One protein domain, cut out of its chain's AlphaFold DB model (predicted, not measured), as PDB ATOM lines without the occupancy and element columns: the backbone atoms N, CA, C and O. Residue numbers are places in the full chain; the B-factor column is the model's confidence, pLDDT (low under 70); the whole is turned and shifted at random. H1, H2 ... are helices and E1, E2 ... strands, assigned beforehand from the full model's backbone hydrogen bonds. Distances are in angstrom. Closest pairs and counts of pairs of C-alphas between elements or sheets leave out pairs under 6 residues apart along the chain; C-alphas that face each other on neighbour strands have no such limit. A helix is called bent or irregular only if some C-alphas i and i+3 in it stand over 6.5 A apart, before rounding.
ATOM      1  N   VAL A  15     156.993 159.240 139.656       96.44
ATOM      2  CA  VAL A  15     155.619 159.568 139.239       96.44
ATOM      3  C   VAL A  15     155.337 159.002 137.860       96.44
ATOM      4  O   VAL A  15     156.256 158.799 137.065       96.44
ATOM      5  N   PHE A  16     154.067 158.757 137.544       96.06
ATOM      6  CA  PHE A  16     153.703 158.284 136.215       96.06
ATOM      7  C   PHE A  16     152.377 158.843 135.697       96.06
ATOM      8  O   PHE A  16     151.476 159.195 136.452       96.06
ATOM      9  N   THR A  17     152.233 158.853 134.372       96.00
ATOM     10  CA  THR A  17     150.954 158.975 133.659       96.00
ATOM     11  C   THR A  17     150.812 157.856 132.652       96.00
ATOM     12  O   THR A  17     151.789 157.251 132.223       96.00
ATOM     13  N   THR A  18     149.578 157.600 132.241       95.00
ATOM     14  CA  THR A  18     149.291 156.839 131.031       95.00
ATOM     15  C   THR A  18     148.467 157.742 130.135       95.00
ATOM     16  O   THR A  18     147.476 158.291 130.610       95.00
ATOM     17  N   VAL A  19     148.929 157.930 128.902       95.12
ATOM     18  CA  VAL A  19     148.337 158.831 127.911       95.12
ATOM     19  C   VAL A  19     147.798 158.014 126.749       95.12
ATOM     20  O   VAL A  19     148.403 157.003 126.377       95.12
ATOM     21  N   THR A  20     146.679 158.439 126.175       94.38
ATOM     22  CA  THR A  20     146.170 157.856 124.929       94.38
ATOM     23  C   THR A  20     146.997 158.367 123.757       94.38
ATOM     24  O   THR A  20     147.403 159.529 123.733       94.38
ATOM     25  N   TRP A  21     147.277 157.487 122.803       93.25
ATOM     26  CA  TRP A  21     148.152 157.736 121.665       93.25
ATOM     27  C   TRP A  21     147.530 157.201 120.372       93.25
ATOM     28  O   TRP A  21     146.890 156.146 120.372       93.25
ATOM     29  N   ASP A  22     147.753 157.913 119.267       90.88
ATOM     30  CA  ASP A  22     147.231 157.573 117.938       90.88
ATOM     31  C   ASP A  22     147.955 156.416 117.223       90.88
ATOM     32  O   ASP A  22     147.612 156.031 116.108       90.88
ATOM     33  N   GLY A  23     148.977 155.834 117.854       88.62
ATOM     34  CA  GLY A  23     149.818 154.811 117.230       88.62
ATOM     35  C   GLY A  23     150.886 155.383 116.289       88.62
ATOM     36  O   GLY A  23     151.727 154.619 115.811       88.62
ATOM     37  N   LEU A  24     150.905 156.706 116.081       85.88
ATOM     38  CA  LEU A  24     151.862 157.437 115.255       85.88
ATOM     39  C   LEU A  24     152.665 158.440 116.093       85.88
ATOM     40  O   LEU A  24     153.740 158.095 116.577       85.88
ATOM     41  N   CYS A  25     152.153 159.654 116.314       83.12
ATOM     42  CA  CYS A  25     152.904 160.749 116.936       83.12
ATOM     43  C   CYS A  25     152.110 161.704 117.843       83.12
ATOM     44  O   CYS A  25     152.711 162.640 118.374       83.12
ATOM     45  N   HIS A  26     150.811 161.481 118.076       86.94
ATOM     46  CA  HIS A  26     149.990 162.398 118.876       86.94
ATOM     47  C   HIS A  26     149.498 161.779 120.179       86.94
ATOM     48  O   HIS A  26     148.882 160.713 120.194       86.94
ATOM     49  N   PHE A  27     149.712 162.504 121.275       91.00
ATOM     50  CA  PHE A  27     149.111 162.203 122.568       91.00
ATOM     51  C   PHE A  27     147.825 162.997 122.766       91.00
ATOM     52  O   PHE A  27     147.803 164.211 122.545       91.00
ATOM     53  N   ALA A  28     146.789 162.332 123.266       92.94
ATOM     54  CA  ALA A  28     145.622 163.020 123.796       92.94
ATOM     55  C   ALA A  28     146.002 163.776 125.080       92.94
ATOM     56  O   ALA A  28     146.757 163.259 125.908       92.94
ATOM     57  N   ASP A  29     145.494 165.002 125.223       94.00
ATOM     58  CA  ASP A  29     145.570 165.813 126.448       94.00
ATOM     59  C   ASP A  29     146.970 165.917 127.074       94.00
ATOM     60  O   ASP A  29     147.139 165.933 128.298       94.00
ATOM     61  N   PHE A  30     148.010 165.997 126.236       94.25
ATOM     62  CA  PHE A  30     149.397 165.917 126.693       94.25
ATOM     63  C   PHE A  30     149.741 166.950 127.774       94.25
ATOM     64  O   PHE A  30     150.389 166.617 128.765       94.25
ATOM     65  N   GLN A  31     149.242 168.183 127.639       95.31
ATOM     66  CA  GLN A  31     149.467 169.233 128.633       95.31
ATOM     67  C   GLN A  31     148.842 168.893 129.994       95.31
ATOM     68  O   GLN A  31     149.459 169.130 131.031       95.31
ATOM     69  N   THR A  32     147.650 168.290 130.011       96.06
ATOM     70  CA  THR A  32     146.991 167.823 131.241       96.06
ATOM     71  C   THR A  32     147.838 166.757 131.931       96.06
ATOM     72  O   THR A  32     148.039 166.795 133.145       96.06
ATOM     73  N   HIS A  33     148.412 165.841 131.154       96.38
ATOM     74  CA  HIS A  33     149.309 164.811 131.666       96.38
ATOM     75  C   HIS A  33     150.635 165.366 132.206       96.38
ATOM     76  O   HIS A  33     151.104 164.878 133.237       96.38
ATOM     77  N   LEU A  34     151.211 166.390 131.566       96.44
ATOM     78  CA  LEU A  34     152.383 167.109 132.082       96.44
ATOM     79  C   LEU A  34     152.064 167.797 133.411       96.44
ATOM     80  O   LEU A  34     152.788 167.606 134.385       96.44
ATOM     81  N   ASN A  35     150.941 168.516 133.485       96.50
ATOM     82  CA  ASN A  35     150.498 169.168 134.717       96.50
ATOM     83  C   ASN A  35     150.310 168.147 135.846       96.50
ATOM     84  O   ASN A  35     150.732 168.388 136.975       96.50
ATOM     85  N   ARG A  36     149.737 166.975 135.547       95.81
ATOM     86  CA  ARG A  36     149.575 165.896 136.528       95.81
ATOM     87  C   ARG A  36     150.915 165.382 137.054       95.81
ATOM     88  O   ARG A  36     151.066 165.236 138.266       95.81
ATOM     89  N   LEU A  37     151.883 165.132 136.168       97.00
ATOM     90  CA  LEU A  37     153.237 164.723 136.557       97.00
ATOM     91  C   LEU A  37     153.881 165.764 137.482       97.00
ATOM     92  O   LEU A  37     154.353 165.395 138.557       97.00
ATOM     93  N   THR A  38     153.835 167.045 137.105       96.56
ATOM     94  CA  THR A  38     154.384 168.156 137.897       96.56
ATOM     95  C   THR A  38     153.718 168.259 139.266       96.56
ATOM     96  O   THR A  38     154.399 168.168 140.286       96.56
ATOM     97  N   ASN A  39     152.387 168.327 139.315       96.00
ATOM     98  CA  ASN A  39     151.633 168.458 140.563       96.00
ATOM     99  C   ASN A  39     151.895 167.288 141.523       96.00
ATOM    100  O   ASN A  39     152.037 167.468 142.735       96.00
ATOM    101  N   HIS A  40     151.948 166.060 141.005       95.94
ATOM    102  CA  HIS A  40     152.239 164.889 141.828       95.94
ATOM    103  C   HIS A  40     153.692 164.866 142.299       95.94
ATOM    104  O   HIS A  40     153.938 164.568 143.467       95.94
ATOM    105  N   ALA A  41     154.645 165.231 141.441       95.88
ATOM    106  CA  ALA A  41     156.050 165.310 141.817       95.88
ATOM    107  C   ALA A  41     156.278 166.346 142.925       95.88
ATOM    108  O   ALA A  41     156.919 166.030 143.926       95.88
ATOM    109  N   GLU A  42     155.670 167.528 142.821       95.50
ATOM    110  CA  GLU A  42     155.731 168.567 143.854       95.50
ATOM    111  C   GLU A  42     155.194 168.068 145.203       95.50
ATOM    112  O   GLU A  42     155.863 168.190 146.236       95.50
ATOM    113  N   ARG A  43     154.016 167.422 145.208       95.12
ATOM    114  CA  ARG A  43     153.426 166.825 146.423       95.12
ATOM    115  C   ARG A  43     154.342 165.772 147.051       95.12
ATOM    116  O   ARG A  43     154.457 165.694 148.282       95.12
ATOM    117  N   LEU A  44     155.031 165.002 146.212       95.50
ATOM    118  CA  LEU A  44     155.965 163.949 146.609       95.50
ATOM    119  C   LEU A  44     157.380 164.461 146.911       95.50
ATOM    120  O   LEU A  44     158.168 163.713 147.494       95.50
ATOM    121  N   ARG A  45     157.669 165.742 146.632       95.31
ATOM    122  CA  ARG A  45     158.992 166.385 146.744       95.31
ATOM    123  C   ARG A  45     160.040 165.754 145.826       95.31
ATOM    124  O   ARG A  45     161.193 165.587 146.218       95.31
ATOM    125  N   LEU A  46     159.607 165.385 144.630       94.62
ATOM    126  CA  LEU A  46     160.449 164.914 143.543       94.62
ATOM    127  C   LEU A  46     160.867 166.099 142.673       94.62
ATOM    128  O   LEU A  46     160.064 166.988 142.402       94.62
ATOM    129  N   MET A  47     162.122 166.094 142.231       92.75
ATOM    130  CA  MET A  47     162.647 167.096 141.307       92.75
ATOM    131  C   MET A  47     162.538 166.553 139.886       92.75
ATOM    132  O   MET A  47     163.205 165.576 139.542       92.75
ATOM    133  N   LEU A  48     161.682 167.173 139.076       93.75
ATOM    134  CA  LEU A  48     161.564 166.839 137.659       93.75
ATOM    135  C   LEU A  48     162.636 167.583 136.842       93.75
ATOM    136  O   LEU A  48     163.048 168.674 137.242       93.75
ATOM    137  N   PRO A  49     163.077 167.031 135.698       92.12
ATOM    138  CA  PRO A  49     163.943 167.743 134.760       92.12
ATOM    139  C   PRO A  49     163.301 169.053 134.280       92.12
ATOM    140  O   PRO A  49     162.125 169.069 133.923       92.12
ATOM    141  N   GLU A  50     164.067 170.145 134.200       90.69
ATOM    142  CA  GLU A  50     163.564 171.444 133.703       90.69
ATOM    143  C   GLU A  50     163.052 171.354 132.252       90.69
ATOM    144  O   GLU A  50     162.113 172.037 131.853       90.69
ATOM    145  N   ASN A  51     163.646 170.460 131.465       93.62
ATOM    146  CA  ASN A  51     163.336 170.166 130.070       93.62
ATOM    147  C   ASN A  51     162.412 168.941 129.899       93.62
ATOM    148  O   ASN A  51     162.421 168.332 128.824       93.62
ATOM    149  N   LEU A  52     161.618 168.580 130.919       93.94
ATOM    150  CA  LEU A  52     160.786 167.365 130.975       93.94
ATOM    151  C   LEU A  52     160.026 167.067 129.675       93.94
ATOM    152  O   LEU A  52     160.088 165.952 129.158       93.94
ATOM    153  N   GLU A  53     159.327 168.058 129.121       94.94
ATOM    154  CA  GLU A  53     158.546 167.887 127.892       94.94
ATOM    155  C   GLU A  53     159.422 167.444 126.710       94.94
ATOM    156  O   GLU A  53     159.061 166.541 125.951       94.94
ATOM    157  N   SER A  54     160.603 168.050 126.572       94.19
ATOM    158  CA  SER A  54     161.557 167.712 125.513       94.19
ATOM    159  C   SER A  54     162.166 166.324 125.717       94.19
ATOM    160  O   SER A  54     162.427 165.621 124.738       94.19
ATOM    161  N   GLU A  55     162.381 165.904 126.966       94.38
ATOM    162  CA  GLU A  55     162.858 164.552 127.274       94.38
ATOM    163  C   GLU A  55     161.808 163.490 126.961       94.38
ATOM    164  O   GLU A  55     162.143 162.469 126.360       94.38
ATOM    165  N   ILE A  56     160.537 163.749 127.287       94.62
ATOM    166  CA  ILE A  56     159.422 162.861 126.939       94.62
ATOM    167  C   ILE A  56     159.304 162.727 125.419       94.62
ATOM    168  O   ILE A  56     159.241 161.604 124.922       94.62
ATOM    169  N   LYS A  57     159.342 163.838 124.671       92.69
ATOM    170  CA  LYS A  57     159.306 163.825 123.196       92.69
ATOM    171  C   LYS A  57     160.460 163.005 122.605       92.69
ATOM    172  O   LYS A  57     160.233 162.131 121.778       92.69
ATOM    173  N   ARG A  58     161.685 163.194 123.105       92.69
ATOM    174  CA  ARG A  58     162.862 162.426 122.656       92.69
ATOM    175  C   ARG A  58     162.782 160.941 123.017       92.69
ATOM    176  O   ARG A  58     163.275 160.091 122.279       92.69
ATOM    177  N   ALA A  59     162.237 160.610 124.185       92.38
ATOM    178  CA  ALA A  59     162.018 159.222 124.578       92.38
ATOM    179  C   ALA A  59     160.942 158.565 123.703       92.38
ATOM    180  O   ALA A  59     161.041 157.378 123.398       92.38
ATOM    181  N   PHE A  60     159.953 159.345 123.275       90.31
ATOM    182  CA  PHE A  60     158.875 158.895 122.415       90.31
ATOM    183  C   PHE A  60     159.341 158.548 120.994       90.31
ATOM    184  O   PHE A  60     158.878 157.547 120.462       90.31
ATOM    185  N   ASP A  61     160.340 159.245 120.439       87.94
ATOM    186  CA  ASP A  61     160.953 158.896 119.137       87.94
ATOM    187  C   ASP A  61     161.493 157.450 119.077       87.94
ATOM    188  O   ASP A  61     161.734 156.901 118.002       87.94
ATOM    189  N   LYS A  62     161.715 156.824 120.240       88.75
ATOM    190  CA  LYS A  62     162.188 155.438 120.362       88.75
ATOM    191  C   LYS A  62     161.050 154.417 120.444       88.75
ATOM    192  O   LYS A  62     161.322 153.217 120.415       88.75
ATOM    193  N   ILE A  63     159.802 154.858 120.599       88.62
ATOM    194  CA  ILE A  63     158.637 153.972 120.621       88.62
ATOM    195  C   ILE A  63     158.325 153.544 119.194       88.62
ATOM    196  O   ILE A  63     158.202 154.360 118.286       88.62
ATOM    197  N   GLN A  64     158.163 152.239 119.001       86.75
ATOM    198  CA  GLN A  64     157.720 151.700 117.726       86.75
ATOM    199  C   GLN A  64     156.245 152.050 117.489       86.75
ATOM    200  O   GLN A  64     155.394 151.700 118.307       86.75
ATOM    201  N   SER A  65     155.950 152.691 116.354       84.50
ATOM    202  CA  SER A  65     154.583 152.952 115.891       84.50
ATOM    203  C   SER A  65     153.751 151.669 115.829       84.50
ATOM    204  O   SER A  65     154.246 150.611 115.428       84.50
ATOM    205  N   LEU A  66     152.473 151.766 116.193       82.12
ATOM    206  CA  LEU A  66     151.531 150.667 115.995       82.12
ATOM    207  C   LEU A  66     151.149 150.618 114.511       82.12
ATOM    208  O   LEU A  66     150.850 151.644 113.898       82.12
ATOM    209  N   GLN A  67     151.181 149.425 113.914       72.12
ATOM    210  CA  GLN A  67     150.721 149.242 112.537       72.12
ATOM    211  C   GLN A  67     149.230 149.610 112.451       72.12
ATOM    212  O   GLN A  67     148.461 149.243 113.337       72.12
ATOM    213  N   ASN A  68     148.837 150.317 111.388       72.25
ATOM    214  CA  ASN A  68     147.474 150.816 111.147       72.25
ATOM    215  C   ASN A  68     146.997 151.942 112.086       72.25
ATOM    216  O   ASN A  68     145.795 152.102 112.274       72.25
ATOM    217  N   GLY A  69     147.908 152.727 112.670       66.75
ATOM    218  CA  GLY A  69     147.523 153.975 113.332       66.75
ATOM    219  C   GLY A  69     146.866 154.955 112.354       66.75
ATOM    220  O   GLY A  69     147.431 155.238 111.297       66.75
ATOM    221  N   GLU A  70     145.691 155.478 112.703       74.69
ATOM    222  CA  GLU A  70     145.064 156.605 112.010       74.69
ATOM    223  C   GLU A  70     145.281 157.887 112.822       74.69
ATOM    224  O   GLU A  70     145.188 157.881 114.050       74.69
ATOM    225  N   LEU A  71     145.571 158.999 112.136       77.38
ATOM    226  CA  LEU A  71     145.800 160.289 112.792       77.38
ATOM    227  C   LEU A  71     144.623 160.650 113.701       77.38
ATOM    228  O   LEU A  71     143.473 160.684 113.262       77.38
ATOM    229  N   ASN A  72     144.936 160.984 114.954       75.19
ATOM    230  CA  ASN A  72     143.970 161.361 115.988       75.19
ATOM    231  C   ASN A  72     142.933 160.275 116.351       75.19
ATOM    232  O   ASN A  72     141.907 160.607 116.943       75.19
ATOM    233  N   GLN A  73     143.186 158.997 116.047       82.38
ATOM    234  CA  GLN A  73     142.341 157.882 116.494       82.38
ATOM    235  C   GLN A  73     143.018 157.100 117.621       82.38
ATOM    236  O   GLN A  73     144.172 156.710 117.470       82.38
ATOM    237  N   PRO A  74     142.346 156.839 118.757       86.69
ATOM    238  CA  PRO A  74     142.969 156.182 119.900       86.69
ATOM    239  C   PRO A  74     143.310 154.721 119.576       86.69
ATOM    240  O   PRO A  74     142.435 153.862 119.518       86.69
ATOM    241  N   MET A  75     144.600 154.430 119.416       90.62
ATOM    242  CA  MET A  75     145.099 153.098 119.044       90.62
ATOM    243  C   MET A  75     145.942 152.460 120.144       90.62
ATOM    244  O   MET A  75     146.047 151.234 120.246       90.62
ATOM    245  N   GLY A  76     146.546 153.285 120.994       92.81
ATOM    246  CA  GLY A  76     147.454 152.829 122.027       92.81
ATOM    247  C   GLY A  76     147.402 153.657 123.296       92.81
ATOM    248  O   GLY A  76     146.818 154.735 123.373       92.81
ATOM    249  N   LEU A  77     148.070 153.120 124.305       94.12
ATOM    250  CA  LEU A  77     148.370 153.774 125.563       94.12
ATOM    251  C   LEU A  77     149.884 153.827 125.725       94.12
ATOM    252  O   LEU A  77     150.562 152.813 125.541       94.12
ATOM    253  N   VAL A  78     150.405 154.977 126.136       95.69
ATOM    254  CA  VAL A  78     151.812 155.140 126.511       95.69
ATOM    255  C   VAL A  78     151.889 155.468 127.995       95.69
ATOM    256  O   VAL A  78     151.388 156.494 128.451       95.69
ATOM    257  N   LYS A  79     152.508 154.585 128.781       95.62
ATOM    258  CA  LYS A  79     152.856 154.854 130.178       95.62
ATOM    259  C   LYS A  79     154.178 155.615 130.198       95.62
ATOM    260  O   LYS A  79     155.190 155.082 129.753       95.62
ATOM    261  N   ILE A  80     154.149 156.835 130.724       96.50
ATOM    262  CA  ILE A  80     155.311 157.692 130.971       96.50
ATOM    263  C   ILE A  80     155.616 157.611 132.462       96.50
ATOM    264  O   ILE A  80     154.765 157.967 133.278       96.50
ATOM    265  N   VAL A  81     156.810 157.152 132.818       96.62
ATOM    266  CA  VAL A  81     157.322 157.108 134.190       96.62
ATOM    267  C   VAL A  81     158.496 158.068 134.293       96.62
ATOM    268  O   VAL A  81     159.398 158.026 133.456       96.62
ATOM    269  N   ILE A  82     158.480 158.913 135.322       96.38
ATOM    270  CA  ILE A  82     159.608 159.757 135.699       96.38
ATOM    271  C   ILE A  82     160.192 159.206 136.994       96.38
ATOM    272  O   ILE A  82     159.570 159.327 138.049       96.38
ATOM    273  N   ASP A  83     161.347 158.557 136.893       94.12
ATOM    274  CA  ASP A  83     162.077 157.943 138.001       94.12
ATOM    275  C   ASP A  83     163.282 158.811 138.363       94.12
ATOM    276  O   ASP A  83     164.287 158.839 137.651       94.12
ATOM    277  N   CYS A  84     163.182 159.531 139.480       86.75
ATOM    278  CA  CYS A  84     164.211 160.475 139.918       86.75
ATOM    279  C   CYS A  84     165.451 159.786 140.514       86.75
ATOM    280  O   CYS A  84     166.442 160.463 140.784       86.75
ATOM    281  N   ASN A  85     165.409 158.467 140.725       86.06
ATOM    282  CA  ASN A  85     166.528 157.683 141.246       86.06
ATOM    283  C   ASN A  85     167.286 156.926 140.142       86.06
ATOM    284  O   ASN A  85     168.321 156.312 140.410       86.06
ATOM    285  N   SER A  86     166.776 156.946 138.909       81.88
ATOM    286  CA  SER A  86     167.367 156.248 137.770       81.88
ATOM    287  C   SER A  86     168.346 157.131 136.997       81.88
ATOM    288  O   SER A  86     168.211 158.348 136.933       81.88
ATOM    289  N   GLN A  87     169.316 156.499 136.332       73.12
ATOM    290  CA  GLN A  87     170.161 157.171 135.334       73.12
ATOM    291  C   GLN A  87     169.354 157.617 134.105       73.12
ATOM    292  O   GLN A  87     169.707 158.599 133.457       73.12
ATOM    293  N   SER A  88     168.285 156.884 133.775       77.56
ATOM    294  CA  SER A  88     167.333 157.248 132.729       77.56
ATOM    295  C   SER A  88     166.053 157.730 133.395       77.56
ATOM    296  O   SER A  88     165.142 156.937 133.650       77.56
ATOM    297  N   THR A  89     166.007 159.033 133.668       89.31
ATOM    298  CA  THR A  89     164.919 159.688 134.400       89.31
ATOM    299  C   THR A  89     163.559 159.478 133.744       89.31
ATOM    300  O   THR A  89     162.575 159.253 134.436       89.31
ATOM    301  N   VAL A  90     163.491 159.494 132.410       95.25
ATOM    302  CA  VAL A  90     162.242 159.328 131.653       95.25
ATOM    303  C   VAL A  90     162.186 157.943 131.015       95.25
ATOM    304  O   VAL A  90     163.080 157.562 130.254       95.25
ATOM    305  N   GLN A  91     161.126 157.189 131.304       94.56
ATOM    306  CA  GLN A  91     160.902 155.840 130.785       94.56
ATOM    307  C   GLN A  91     159.499 155.734 130.193       94.56
ATOM    308  O   GLN A  91     158.508 156.027 130.863       94.56
ATOM    309  N   LEU A  92     159.408 155.312 128.932       94.81
ATOM    310  CA  LEU A  92     158.139 155.145 128.229       94.81
ATOM    311  C   LEU A  92     157.915 153.676 127.872       94.81
ATOM    312  O   LEU A  92     158.835 152.975 127.456       94.81
ATOM    313  N   SER A  93     156.671 153.222 128.000       93.44
ATOM    314  CA  SER A  93     156.230 151.910 127.518       93.44
ATOM    315  C   SER A  93     154.879 152.038 126.825       93.44
ATOM    316  O   SER A  93     153.957 152.647 127.367       93.44
ATOM    317  N   ALA A  94     154.772 151.489 125.616       93.31
ATOM    318  CA  ALA A  94     153.564 151.548 124.804       93.31
ATOM    319  C   ALA A  94     152.866 150.188 124.744       93.31
ATOM    320  O   ALA A  94     153.517 149.141 124.751       93.31
ATOM    321  N   ARG A  95     151.537 150.208 124.655       91.75
ATOM    322  CA  ARG A  95     150.705 149.031 124.389       91.75
ATOM    323  C   ARG A  95     149.463 149.419 123.582       91.75
ATOM    324  O   ARG A  95     149.023 150.559 123.715       91.75
ATOM    325  N   PRO A  96     148.863 148.504 122.804       91.38
ATOM    326  CA  PRO A  96     147.545 148.731 122.217       91.38
ATOM    327  C   PRO A  96     146.491 149.027 123.290       91.38
ATOM    328  O   PRO A  96     146.577 148.514 124.414       91.38
ATOM    329  N   ILE A  97     145.504 149.852 122.945       89.62
ATOM    330  CA  ILE A  97     144.320 150.060 123.784       89.62
ATOM    331  C   ILE A  97     143.274 148.983 123.483       89.62
ATOM    332  O   ILE A  97     143.173 148.486 122.363       89.62
TER     333      ILE A  97
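What this domain is: This is residues 15 to 97 of the 180 residues of an uncharacterized protein of Euryarchaeota archaeon (UniProt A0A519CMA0). A twisted sheet of three strands, E1, E2 and E3, makes a wall with its two helices packed over one face and its other face bare. The long helix H1 lies along edge strand E1, while the shorter H2 slants over the opposite edge strand, E3, and a long unnamed stretch, residues 61 to 75, loops past one end of the sheet on its way from H2 back to E2. The printed part has 83 residues with three named strands and two named helices, in the order E1, H1, H2, E2, E3; the sheet order is E1, E2, E3, antiparallel throughout. The class is mixed, helices and strands, with two layers, helices on one face of a sheet. The whole is compact, with a radius of gyration of the C-alphas of 12.7 A, yet elongated in outline, spanning 40 by 24 by 19 A.

How they stand to each other: The sheet is made of E1, residues 15 to 21, E2, residues 76 to 83, and E3, residues 90 to 96. E2 is the inner strand, and E1 and E3 are the edge strands. The sheet is only just strongly twisted, with C-alphas up to 4.5 A off its best plane. E1 and E2 are antiparallel, with 160 degrees between their directions; N 17 and O 80 are 2.9 A apart and N 80 and O 17 are 2.8 A apart, both within hydrogen-bond range. E2 and E3 form a hairpin, antiparallel at 161 degrees, with N 79 and O 93 within hydrogen-bond range at 2.8 A and N 93 and O 79 at 3.0 A. H1, residues 30 to 44, is on the sheet at a height over the sheet of 7.9 A. It lies over E1 and runs along the strands, at 6 degrees to E1 on the local plane. The closest C-alphas of H1 and E1 are those of Leu 37 and Val 15, 6.3 A apart. H1 and E2 are near each other, with 6 pairs of C-alphas within 10 A. H2, residues 52 to 60, is on the same face as H1, at a height over the sheet of 9.0 A. It lies over E3, where 7 of its C-alphas fall, and only just not over E2, where 2 fall. On the local plane H2 stands at 48 degrees to E3, slantwise to the strands. The closest C-alphas of H2 and E3 are those of Ile 56 and Val 90, 6.5 A apart. H1 and H2 are close but not clearly touching, the closest C-alphas being those of Leu 34 and Glu 53 at 7.5 A; they run opposite ways at a steep tilt of 60 degrees. In H1 and H2 every O i to N i+4 pair is within hydrogen-bond range.

Where its parts are: E2, the longest strand, runs 22.3 A from C-alpha 76 to C-alpha 83. E1 begins at C-alpha 15, (155.619, 159.568, 139.239), and measures 19.2 A. E3 measures 20.4 A and ends at C-alpha 96, (147.545, 148.731, 122.217). H1, the longest helix, begins at C-alpha 30, (149.397, 165.917, 126.693), and is 21.1 A long. H2 is 12.2 A long. Neither helix is bent.

The domain as a whole: The two C-alphas farthest apart are those of Arg 45 and Asn 68, 40.5 A. The printed part, residues 15 to 97, has no cut. The link from H2 to E2, 15 residues, is long; the links E1 to H1, H1 to H2 and E2 to E3 are short. The mean pLDDT of the printed part is 90.7, and residue 69, in the long link, is under 70.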